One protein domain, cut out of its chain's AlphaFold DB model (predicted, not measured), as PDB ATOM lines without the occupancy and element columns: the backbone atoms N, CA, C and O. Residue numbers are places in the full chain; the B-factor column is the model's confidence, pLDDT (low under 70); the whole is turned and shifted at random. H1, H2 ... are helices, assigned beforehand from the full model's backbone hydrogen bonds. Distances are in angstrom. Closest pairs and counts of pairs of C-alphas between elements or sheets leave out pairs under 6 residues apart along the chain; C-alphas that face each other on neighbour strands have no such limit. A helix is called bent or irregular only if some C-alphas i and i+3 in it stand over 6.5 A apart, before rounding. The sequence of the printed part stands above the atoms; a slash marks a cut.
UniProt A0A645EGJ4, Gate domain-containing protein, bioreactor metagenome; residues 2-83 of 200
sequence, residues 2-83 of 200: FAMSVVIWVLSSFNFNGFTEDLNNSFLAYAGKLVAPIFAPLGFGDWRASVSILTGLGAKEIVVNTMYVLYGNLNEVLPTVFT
ATOM      1  N   PHE A   2     132.930 136.446 156.420       78.56
ATOM      2  CA  PHE A   2     133.311 137.154 157.657       78.56
ATOM      3  C   PHE A   2     134.831 137.301 157.861       78.56
ATOM      4  O   PHE A   2     135.325 138.411 158.016       78.56
ATOM      5  N   ALA A   3     135.588 136.203 157.754       79.38
ATOM      6  CA  ALA A   3     137.046 136.244 157.894       79.38
ATOM      7  C   ALA A   3     137.719 137.176 156.867       79.38
ATOM      8  O   ALA A   3     138.638 137.907 157.210       79.38
ATOM      9  N   MET A   4     137.226 137.201 155.624       71.81
ATOM     10  CA  MET A   4     137.757 138.085 154.581       71.81
ATOM     11  C   MET A   4     137.425 139.551 154.861       71.81
ATOM     12  O   MET A   4     138.283 140.404 154.678       71.81
ATOM     13  N   SER A   5     136.226 139.855 155.361       74.44
ATOM     14  CA  SER A   5     135.846 141.216 155.759       74.44
ATOM     15  C   SER A   5     136.687 141.733 156.929       74.44
ATOM     16  O   SER A   5     137.135 142.877 156.889       74.44
ATOM     17  N   VAL A   6     136.968 140.886 157.927       84.06
ATOM     18  CA  VAL A   6     137.872 141.226 159.042       84.06
ATOM     19  C   VAL A   6     139.283 141.500 158.519       84.06
ATOM     20  O   VAL A   6     139.890 142.502 158.884       84.06
ATOM     21  N   VAL A   7     139.784 140.663 157.608       82.06
ATOM     22  CA  VAL A   7     141.099 140.854 156.976       82.06
ATOM     23  C   VAL A   7     141.159 142.160 156.177       82.06
ATOM     24  O   VAL A   7     142.120 142.911 156.326       82.06
ATOM     25  N   ILE A   8     140.132 142.473 155.381       80.44
ATOM     26  CA  ILE A   8     140.042 143.723 154.607       80.44
ATOM     27  C   ILE A   8     140.048 144.941 155.537       80.44
ATOM     28  O   ILE A   8     140.771 145.899 155.281       80.44
ATOM     29  N   TRP A   9     139.292 144.894 156.636       82.19
ATOM     30  CA  TRP A   9     139.255 145.979 157.617       82.19
ATOM     31  C   TRP A   9     140.617 146.200 158.290       82.19
ATOM     32  O   TRP A   9     141.071 147.341 158.396       82.19
ATOM     33  N   VAL A  10     141.316 145.121 158.662       85.19
ATOM     34  CA  VAL A  10     142.677 145.196 159.226       85.19
ATOM     35  C   VAL A  10     143.666 145.774 158.206       85.19
ATOM     36  O   VAL A  10     144.404 146.701 158.531       85.19
ATOM     37  N   LEU A  11     143.646 145.297 156.958       79.00
ATOM     38  CA  LEU A  11     144.489 145.811 155.864       79.00
ATOM     39  C   LEU A  11     144.196 147.278 155.517       79.00
ATOM     40  O   LEU A  11     145.072 147.983 155.017       79.00
ATOM     41  N   SER A  12     142.963 147.730 155.750       78.50
ATOM     42  CA  SER A  12     142.556 149.119 155.552       78.50
ATOM     43  C   SER A  12     142.949 150.027 156.722       78.50
ATOM     44  O   SER A  12     143.177 151.210 156.492       78.50
ATOM     45  N   SER A  13     143.025 149.503 157.948       80.75
ATOM     46  CA  SER A  13     143.245 150.305 159.167       80.75
ATOM     47  C   SER A  13     144.720 150.430 159.572       80.75
ATOM     48  O   SER A  13     145.088 151.361 160.288       80.75
ATOM     49  N   PHE A  14     145.572 149.502 159.126       80.31
ATOM     50  CA  PHE A  14     146.996 149.470 159.468       80.31
ATOM     51  C   PHE A  14     147.906 149.938 158.323       80.31
ATOM     52  O   PHE A  14     147.636 149.722 157.137       80.31
ATOM     53  N   ASN A  15     149.042 150.521 158.705       82.31
ATOM     54  CA  ASN A  15     150.194 150.821 157.853       82.31
ATOM     55  C   ASN A  15     151.491 150.562 158.645       82.31
ATOM     56  O   ASN A  15     151.458 150.327 159.853       82.31
ATOM     57  N   PHE A  16     152.644 150.620 157.985       72.69
ATOM     58  CA  PHE A  16     153.970 150.433 158.576       72.69
ATOM     59  C   PHE A  16     154.298 151.404 159.729       72.69
ATOM     60  O   PHE A  16     155.179 151.097 160.525       72.69
ATOM     61  N   ASN A  17     153.578 152.526 159.852       75.81
ATOM     62  CA  ASN A  17     153.740 153.522 160.922       75.81
ATOM     63  C   ASN A  17     152.680 153.449 162.047       75.81
ATOM     64  O   ASN A  17     152.711 154.287 162.944       75.81
ATOM     65  N   GLY A  18     151.752 152.481 162.032       74.19
ATOM     66  CA  GLY A  18     150.709 152.324 163.062       74.19
ATOM     67  C   GLY A  18     149.272 152.379 162.523       74.19
ATOM     68  O   GLY A  18     149.030 152.037 161.363       74.19
ATOM     69  N   PHE A  19     148.319 152.776 163.379       72.69
ATOM     70  CA  PHE A  19     146.915 153.020 163.008       72.69
ATOM     71  C   PHE A  19     146.797 154.320 162.208       72.69
ATOM     72  O   PHE A  19     147.313 155.354 162.623       72.69
ATOM     73  N   THR A  20     146.120 154.267 161.064       66.19
ATOM     74  CA  THR A  20     145.984 155.402 160.139       66.19
ATOM     75  C   THR A  20     144.531 155.568 159.729       66.19
ATOM     76  O   THR A  20     143.918 154.623 159.239       66.19
ATOM     77  N   GLU A  21     144.006 156.784 159.871       68.62
ATOM     78  CA  GLU A  21     142.667 157.162 159.396       68.62
ATOM     79  C   GLU A  21     142.653 157.481 157.885       68.62
ATOM     80  O   GLU A  21     141.602 157.471 157.246       68.62
ATOM     81  N   ASP A  22     143.831 157.686 157.281       75.88
ATOM     82  CA  ASP A  22     143.987 158.006 155.863       75.88
ATOM     83  C   ASP A  22     144.065 156.748 154.981       75.88
ATOM     84  O   ASP A  22     145.115 156.115 154.842       75.88
ATOM     85  N   LEU A  23     142.974 156.449 154.265       74.19
ATOM     86  CA  LEU A  23     142.883 155.312 153.330       74.19
ATOM     87  C   LEU A  23     143.953 155.305 152.223       74.19
ATOM     88  O   LEU A  23     144.224 154.259 151.640       74.19
ATOM     89  N   ASN A  24     144.556 156.454 151.904       77.94
ATOM     90  CA  ASN A  24     145.583 156.567 150.860       77.94
ATOM     91  C   ASN A  24     146.935 155.957 151.259       77.94
ATOM     92  O   ASN A  24     147.739 155.652 150.374       77.94
ATOM     93  N   ASN A  25     147.188 155.799 152.559       80.69
ATOM     94  CA  ASN A  25     148.444 155.268 153.077       80.69
ATOM     95  C   ASN A  25     148.303 153.833 153.608       80.69
ATOM     96  O   ASN A  25     149.303 153.222 153.963       80.69
ATOM     97  N   SER A  26     147.106 153.249 153.632       83.94
ATOM     98  CA  SER A  26     146.901 151.886 154.129       83.94
ATOM     99  C   SER A  26     147.618 150.829 153.279       83.94
ATOM    100  O   SER A  26     147.870 151.030 152.085       83.94
ATOM    101  N   PHE A  27     147.873 149.646 153.852       83.12
ATOM    102  CA  PHE A  27     148.414 148.495 153.105       83.12
ATOM    103  C   PHE A  27     147.623 148.195 151.826       83.12
ATOM    104  O   PHE A  27     148.188 147.846 150.788       83.12
ATOM    105  N   LEU A  28     146.307 148.387 151.902       79.69
ATOM    106  CA  LEU A  28     145.385 148.234 150.788       79.69
ATOM    107  C   LEU A  28     145.681 149.195 149.623       79.69
ATOM    108  O   LEU A  28     145.683 148.776 148.466       79.69
ATOM    109  N   ALA A  29     146.007 150.455 149.914       82.38
ATOM    110  CA  ALA A  29     146.406 151.425 148.896       82.38
ATOM    111  C   ALA A  29     147.770 151.088 148.284       82.38
ATOM    112  O   ALA A  29     147.954 151.243 147.076       82.38
ATOM    113  N   TYR A  30     148.703 150.559 149.079       83.88
ATOM    114  CA  TYR A  30     149.989 150.068 148.577       83.88
ATOM    115  C   TYR A  30     149.818 148.896 147.601       83.88
ATOM    116  O   TYR A  30     150.380 148.916 146.505       83.88
ATOM    117  N   ALA A  31     148.991 147.908 147.960       82.88
ATOM    118  CA  ALA A  31     148.657 146.788 147.083       82.88
ATOM    119  C   ALA A  31     147.940 147.267 145.807       82.88
ATOM    120  O   ALA A  31     148.294 146.856 144.704       82.88
ATOM    121  N   GLY A  32     146.992 148.198 145.942       82.81
ATOM    122  CA  GLY A  32     146.300 148.821 144.816       82.81
ATOM    123  C   GLY A  32     147.233 149.535 143.849       82.81
ATOM    124  O   GLY A  32     147.139 149.323 142.645       82.81
ATOM    125  N   LYS A  33     148.165 150.344 144.362       83.25
ATOM    126  CA  LYS A  33     149.154 151.069 143.548       83.25
ATOM    127  C   LYS A  33     150.153 150.141 142.863       83.25
ATOM    128  O   LYS A  33     150.603 150.454 141.766       83.25
ATOM    129  N   LEU A  34     150.478 149.001 143.474       83.31
ATOM    130  CA  LEU A  34     151.344 147.991 142.863       83.31
ATOM    131  C   LEU A  34     150.671 147.311 141.663       83.31
ATOM    132  O   LEU A  34     151.340 146.987 140.685       83.31
ATOM    133  N   VAL A  35     149.350 147.126 141.718       79.94
ATOM    134  CA  VAL A  35     148.569 146.471 140.654       79.94
ATOM    135  C   VAL A  35     148.015 147.478 139.627       79.94
ATOM    136  O   VAL A  35     147.822 147.126 138.463       79.94
ATOM    137  N   ALA A  36     147.860 148.750 140.003       81.00
ATOM    138  CA  ALA A  36     147.450 149.855 139.135       81.00
ATOM    139  C   ALA A  36     148.149 149.924 137.759       81.00
ATOM    140  O   ALA A  36     147.438 150.107 136.768       81.00
ATOM    141  N   PRO A  37     149.482 149.737 137.612       77.19
ATOM    142  CA  PRO A  37     150.129 149.805 136.298       77.19
ATOM    143  C   PRO A  37     149.643 148.737 135.305       77.19
ATOM    144  O   PRO A  37     149.693 148.966 134.101       77.19
ATOM    145  N   ILE A  38     149.127 147.596 135.779       75.81
ATOM    146  CA  ILE A  38     148.547 146.555 134.913       75.81
ATOM    147  C   ILE A  38     147.170 146.976 134.374       75.81
ATOM    148  O   ILE A  38     146.788 146.567 133.277       75.81
ATOM    149  N   PHE A  39     146.434 147.799 135.125       73.94
ATOM    150  CA  PHE A  39     145.094 148.279 134.770       73.94
ATOM    151  C   PHE A  39     145.087 149.679 134.134       73.94
ATOM    152  O   PHE A  39     144.094 150.062 133.514       73.94
ATOM    153  N   ALA A  40     146.203 150.410 134.198       69.75
ATOM    154  CA  ALA A  40     146.423 151.653 133.461       69.75
ATOM    155  C   ALA A  40     146.088 151.538 131.955       69.75
ATOM    156  O   ALA A  40     145.280 152.342 131.483       69.75
ATOM    157  N   PRO A  41     146.566 150.518 131.204       67.00
ATOM    158  CA  PRO A  41     146.211 150.364 129.790       67.00
ATOM    159  C   PRO A  41     144.732 150.011 129.550       67.00
ATOM    160  O   PRO A  41     144.256 150.143 128.424       67.00
ATOM    161  N   LEU A  42     143.987 149.578 130.576       65.69
ATOM    162  CA  LEU A  42     142.551 149.283 130.482       65.69
ATOM    163  C   LEU A  42     141.678 150.533 130.687       65.69
ATOM    164  O   LEU A  42     140.482 150.483 130.407       65.69
ATOM    165  N   GLY A  43     142.262 151.655 131.119       64.69
ATOM    166  CA  GLY A  43     141.549 152.914 131.345       64.69
ATOM    167  C   GLY A  43     141.094 153.152 132.788       64.69
ATOM    168  O   GLY A  43     140.405 154.135 133.025       64.69
ATOM    169  N   PHE A  44     141.514 152.311 133.746       67.75
ATOM    170  CA  PHE A  44     141.230 152.468 135.184       67.75
ATOM    171  C   PHE A  44     142.471 152.287 136.047       67.75
ATOM    172  O   PHE A  44     142.521 151.436 136.936       67.75
ATOM    173  N   GLY A  45     143.489 153.105 135.795       65.25
ATOM    174  CA  GLY A  45     144.729 153.116 136.577       65.25
ATOM    175  C   GLY A  45     144.564 153.549 138.041       65.25
ATOM    176  O   GLY A  45     145.563 153.748 138.727       65.25
ATOM    177  N   ASP A  46     143.336 153.705 138.537       82.44
ATOM    178  CA  ASP A  46     143.077 153.981 139.940       82.44
ATOM    179  C   ASP A  46     143.432 152.777 140.813       82.44
ATOM    180  O   ASP A  46     143.012 151.632 140.597       82.44
ATOM    181  N   TRP A  47     144.149 153.068 141.897       84.50
ATOM    182  CA  TRP A  47     144.445 152.080 142.930       84.50
ATOM    183  C   TRP A  47     143.158 151.527 143.556       84.50
ATOM    184  O   TRP A  47     143.117 150.360 143.930       84.50
ATOM    185  N   ARG A  48     142.091 152.338 143.612       86.69
ATOM    186  CA  ARG A  48     140.778 151.971 144.165       86.69
ATOM    187  C   ARG A  48     140.064 150.923 143.309       86.69
ATOM    188  O   ARG A  48     139.587 149.923 143.842       86.69
ATOM    189  N   ALA A  49     140.060 151.105 141.988       86.44
ATOM    190  CA  ALA A  49     139.508 150.132 141.046       86.44
ATOM    191  C   ALA A  49     140.299 148.813 141.086       86.44
ATOM    192  O   ALA A  49     139.712 147.736 141.200       86.44
ATOM    193  N   SER A  50     141.631 148.903 141.107       85.19
ATOM    194  CA  SER A  50     142.528 147.741 141.204       85.19
ATOM    195  C   SER A  50     142.312 146.945 142.498       85.19
ATOM    196  O   SER A  50     142.247 145.714 142.481       85.19
ATOM    197  N   VAL A  51     142.140 147.649 143.620       86.00
ATOM    198  CA  VAL A  51     141.782 147.064 144.918       86.00
ATOM    199  C   VAL A  51     140.440 146.354 144.857       86.00
ATOM    200  O   VAL A  51     140.357 145.219 145.316       86.00
ATOM    201  N   SER A  52     139.412 146.993 144.288       87.69
ATOM    202  CA  SER A  52     138.053 146.438 144.268       87.69
ATOM    203  C   SER A  52     138.011 145.067 143.577       87.69
ATOM    204  O   SER A  52     137.419 144.118 144.098       87.69
ATOM    205  N   ILE A  53     138.755 144.926 142.473       85.94
ATOM    206  CA  ILE A  53     138.955 143.672 141.736       85.94
ATOM    207  C   ILE A  53     139.704 142.640 142.586       85.94
ATOM    208  O   ILE A  53     139.332 141.461 142.609       85.94
ATOM    209  N   LEU A  54     140.755 143.065 143.293       83.69
ATOM    210  CA  LEU A  54     141.551 142.181 144.144       83.69
ATOM    211  C   LEU A  54     140.712 141.619 145.300       83.69
ATOM    212  O   LEU A  54     140.746 140.419 145.566       83.69
ATOM    213  N   THR A  55     139.900 142.461 145.941       81.38
ATOM    214  CA  THR A  55     138.940 142.034 146.970       81.38
ATOM    215  C   THR A  55     137.794 141.190 146.405       81.38
ATOM    216  O   THR A  55     137.242 140.349 147.118       81.38
ATOM    217  N   GLY A  56     137.478 141.345 145.117       80.50
ATOM    218  CA  GLY A  56     136.463 140.568 144.403       80.50
ATOM    219  C   GLY A  56     136.766 139.082 144.229       80.50
ATOM    220  O   GLY A  56     135.839 138.287 144.091       80.50
ATOM    221  N   LEU A  57     138.041 138.676 144.307       76.12
ATOM    222  CA  LEU A  57     138.442 137.260 144.229       76.12
ATOM    223  C   LEU A  57     137.811 136.403 145.336       76.12
ATOM    224  O   LEU A  57     137.609 135.200 145.155       76.12
ATOM    225  N   GLY A  58     137.500 137.020 146.481       71.88
ATOM    226  CA  GLY A  58     136.809 136.363 147.585       71.88
ATOM    227  C   GLY A  58     135.313 136.186 147.342       71.88
ATOM    228  O   GLY A  58     134.777 135.117 147.632       71.88
ATOM    229  N   ALA A  59     134.653 137.217 146.809       79.19
ATOM    230  CA  ALA A  59     133.238 137.194 146.452       79.19
ATOM    231  C   ALA A  59     132.899 138.307 145.460       79.19
ATOM    232  O   ALA A  59     133.328 139.450 145.633       79.19
ATOM    233  N   LYS A  60     132.051 138.004 144.472       76.44
ATOM    234  CA  LYS A  60     131.679 138.974 143.434       76.44
ATOM    235  C   LYS A  60     130.889 140.169 143.984       76.44
ATOM    236  O   LYS A  60     131.042 141.276 143.479       76.44
ATOM    237  N   GLU A  61     130.091 139.984 145.038       82.44
ATOM    238  CA  GLU A  61     129.332 141.074 145.669       82.44
ATOM    239  C   GLU A  61     130.220 142.084 146.414       82.44
ATOM    240  O   GLU A  61     129.844 143.245 146.583       82.44
ATOM    241  N   ILE A  62     131.429 141.676 146.813       82.88
ATOM    242  CA  ILE A  62     132.352 142.534 147.564       82.88
ATOM    243  C   ILE A  62     132.967 143.605 146.654       82.88
ATOM    244  O   ILE A  62     133.304 144.685 147.139       82.88
ATOM    245  N   VAL A  63     133.054 143.377 145.339       86.75
ATOM    246  CA  VAL A  63     133.585 144.369 144.384       86.75
ATOM    247  C   VAL A  63     132.783 145.668 144.447       86.75
ATOM    248  O   VAL A  63     133.349 146.744 144.612       86.75
ATOM    249  N   VAL A  64     131.452 145.577 144.393       84.75
ATOM    250  CA  VAL A  64     130.580 146.763 144.408       84.75
ATOM    251  C   VAL A  64     130.599 147.437 145.781       84.75
ATOM    252  O   VAL A  64     130.663 148.661 145.868       84.75
ATOM    253  N   ASN A  65     130.619 146.647 146.858       84.62
ATOM    254  CA  ASN A  65     130.681 147.175 148.219       84.62
ATOM    255  C   ASN A  65     131.997 147.923 148.496       84.62
ATOM    256  O   ASN A  65     131.999 148.995 149.091       84.62
ATOM    257  N   THR A  66     133.124 147.385 148.030       83.88
ATOM    258  CA  THR A  66     134.435 148.038 148.179       83.88
ATOM    259  C   THR A  66     134.525 149.305 147.345       83.88
ATOM    260  O   THR A  66     135.035 150.308 147.835       83.88
ATOM    261  N   MET A  67     133.951 149.313 146.140       86.00
ATOM    262  CA  MET A  67     133.835 150.527 145.334       86.00
ATOM    263  C   MET A  67     133.058 151.621 146.077       86.00
ATOM    264  O   MET A  67     133.521 152.755 146.159       86.00
ATOM    265  N   TYR A  68     131.919 151.271 146.681       83.69
ATOM    266  CA  TYR A  68     131.111 152.207 147.462       83.69
ATOM    267  C   TYR A  68     131.871 152.763 148.675       83.69
ATOM    268  O   TYR A  68     131.891 153.971 148.885       83.69
ATOM    269  N   VAL A  69     132.566 151.910 149.435       83.31
ATOM    270  CA  VAL A  69     133.338 152.337 150.617       83.31
ATOM    271  C   VAL A  69     134.535 153.212 150.238       83.31
ATOM    272  O   VAL A  69     134.802 154.204 150.912       83.31
ATOM    273  N   LEU A  70     135.260 152.874 149.167       83.06
ATOM    274  CA  LEU A  70     136.454 153.621 148.765       83.06
ATOM    275  C   LEU A  70     136.095 154.958 148.113       83.06
ATOM    276  O   LEU A  70     136.746 155.961 148.398       83.06
ATOM    277  N   TYR A  71     135.101 154.984 147.223       83.06
ATOM    278  CA  TYR A  71     134.695 156.200 146.509       83.06
ATOM    279  C   TYR A  71     133.712 157.069 147.300       83.06
ATOM    280  O   TYR A  71     133.618 158.263 147.023       83.06
ATOM    281  N   GLY A  72     133.025 156.516 148.302       83.00
ATOM    282  CA  GLY A  72     132.037 157.231 149.104       83.00
ATOM    283  C   GLY A  72     130.844 157.662 148.251       83.00
ATOM    284  O   GLY A  72     129.955 156.865 147.953       83.00
ATOM    285  N   ASN A  73     130.831 158.929 147.827       81.25
ATOM    286  CA  ASN A  73     129.763 159.496 147.004       81.25
ATOM    287  C   ASN A  73     129.887 159.066 145.536       81.25
ATOM    288  O   ASN A  73     130.359 159.795 144.663       81.25
ATOM    289  N   LEU A  74     129.442 157.841 145.265       76.56
ATOM    290  CA  LEU A  74     129.589 157.205 143.962       76.56
ATOM    291  C   LEU A  74     128.948 158.027 142.828       76.56
ATOM    292  O   LEU A  74     129.527 158.095 141.754       76.56
ATOM    293  N   ASN A  75     127.822 158.708 143.075       77.50
ATOM    294  CA  ASN A  75     127.105 159.503 142.066       77.50
ATOM    295  C   ASN A  75     127.919 160.676 141.497       77.50
ATOM    296  O   ASN A  75     127.745 161.027 140.334       77.50
ATOM    297  N   GLU A  76     128.807 161.268 142.296       79.06
ATOM    298  CA  GLU A  76     129.642 162.389 141.851       79.06
ATOM    299  C   GLU A  76     130.949 161.903 141.231       79.06
ATOM    300  O   GLU A  76     131.424 162.457 140.241       79.06
ATOM    301  N   VAL A  77     131.525 160.836 141.790       78.81
ATOM    302  CA  VAL A  77     132.874 160.404 141.419       78.81
ATOM    303  C   VAL A  77     132.857 159.439 140.226       78.81
ATOM    304  O   VAL A  77     133.763 159.509 139.400       78.81
ATOM    305  N   LEU A  78     131.809 158.620 140.032       75.69
ATOM    306  CA  LEU A  78     131.699 157.710 138.876       75.69
ATOM    307  C   LEU A  78     131.905 158.372 137.513       75.69
ATOM    308  O   LEU A  78     132.732 157.861 136.767       75.69
ATOM    309  N   PRO A  79     131.213 159.472 137.155       76.88
ATOM    310  CA  PRO A  79     131.368 160.066 135.828       76.88
ATOM    311  C   PRO A  79     132.754 160.691 135.613       76.88
ATOM    312  O   PRO A  79     133.156 160.899 134.471       76.88
ATOM    313  N   THR A  80     133.488 160.983 136.694       76.19
ATOM    314  CA  THR A  80     134.846 161.548 136.624       76.19
ATOM    315  C   THR A  80     135.931 160.482 136.492       76.19
ATOM    316  O   THR A  80     136.954 160.737 135.862       76.19
ATOM    317  N   VAL A  81     135.708 159.285 137.047       75.06
ATOM    318  CA  VAL A  81     136.693 158.188 137.054       75.06
ATOM    319  C   VAL A  81     136.362 157.056 136.078       75.06
ATOM    320  O   VAL A  81     137.254 156.309 135.684       75.06
ATOM    321  N   PHE A  82     135.099 156.922 135.661       75.75
ATOM    322  CA  PHE A  82     134.623 155.898 134.733       75.75
ATOM    323  C   PHE A  82     133.898 156.529 133.544       75.75
ATOM    324  O   PHE A  82     132.832 157.128 133.672       75.75
ATOM    325  N   THR A  83     134.444 156.315 132.348       79.88
ATOM    326  CA  THR A  83     133.706 156.530 131.095       79.88
ATOM    327  C   THR A  83     132.832 155.311 130.798       79.88
ATOM    328  O   THR A  83     133.137 154.203 131.235       79.88
TER     329      THR A  83
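This is residues 2 to 83 of the 200 residues of the protein "Gate domain-containing protein" of bioreactor metagenome (UniProt A0A645EGJ4). The longest helix, H2, forms a base along one side; the helical hairpin of H3 and H4 rises from it at about right angles, and H1 rises likewise from its first end. A long loop, residues 14 to 26, joins H1 to H2, and short H5 follows H4, with residues 72 to 77 sticking out. The printed part has 82 residues with five named helices, H1 to H5 in order, and no named strand: all helix. It is compact, with a radius of gyration of the C-alphas of 12.6 A and spans of 36 by 25 by 24 A.

H2, residues 27 to 42, measures 23.4 A and begins at C-alpha 27 (148.414, 148.495, 153.105). It has a kink of 50 degrees near residue 36 and is only just irregular, C-alphas 34 and 37 being 6.9 A apart. H3 is residues 47 to 56, H4 residues 60 to 71, 17.8 A, and H1 residues 2 to 13, 16.6 A, from C-alpha 2 (133.311, 137.154, 157.657). H5, residues 74 to 81, is also only just irregular, with C-alphas 76 and 79 6.7 A apart; it ends at C-alpha 81 (136.693, 158.188, 137.054).

H2 touches H3, about perpendicular at 80 degrees, closest at the C-alphas of Gly 32 and Trp 47, 4.2 A. H3 and H4, a hairpin, touch at a shallow tilt of 26 degrees, opposite ways; their closest C-alphas, Gly 56 and Val 63, are 4.8 A apart. Residues 8 to 12 of H1 touch residues 27 to 28 of H2, about perpendicular at 86 degrees, with the C-alphas of Leu 11 and Phe 27 closest, 5.5 A. H4 and H5 are close but not clearly touching; H1 and H4 are apart. Every O i to N i+4 pair is within hydrogen-bond range in H1 and H3, against 7 of 12 in H2, 7 of 8 in H4 and 2 of 4 in H5.

The C-alphas farthest apart, Gly 18 and Thr 83, are 36.5 A apart. The printed part has no cut; the link H1 to H2 is long. Residues 20 to 21 and 40 to 45 have pLDDT under 70.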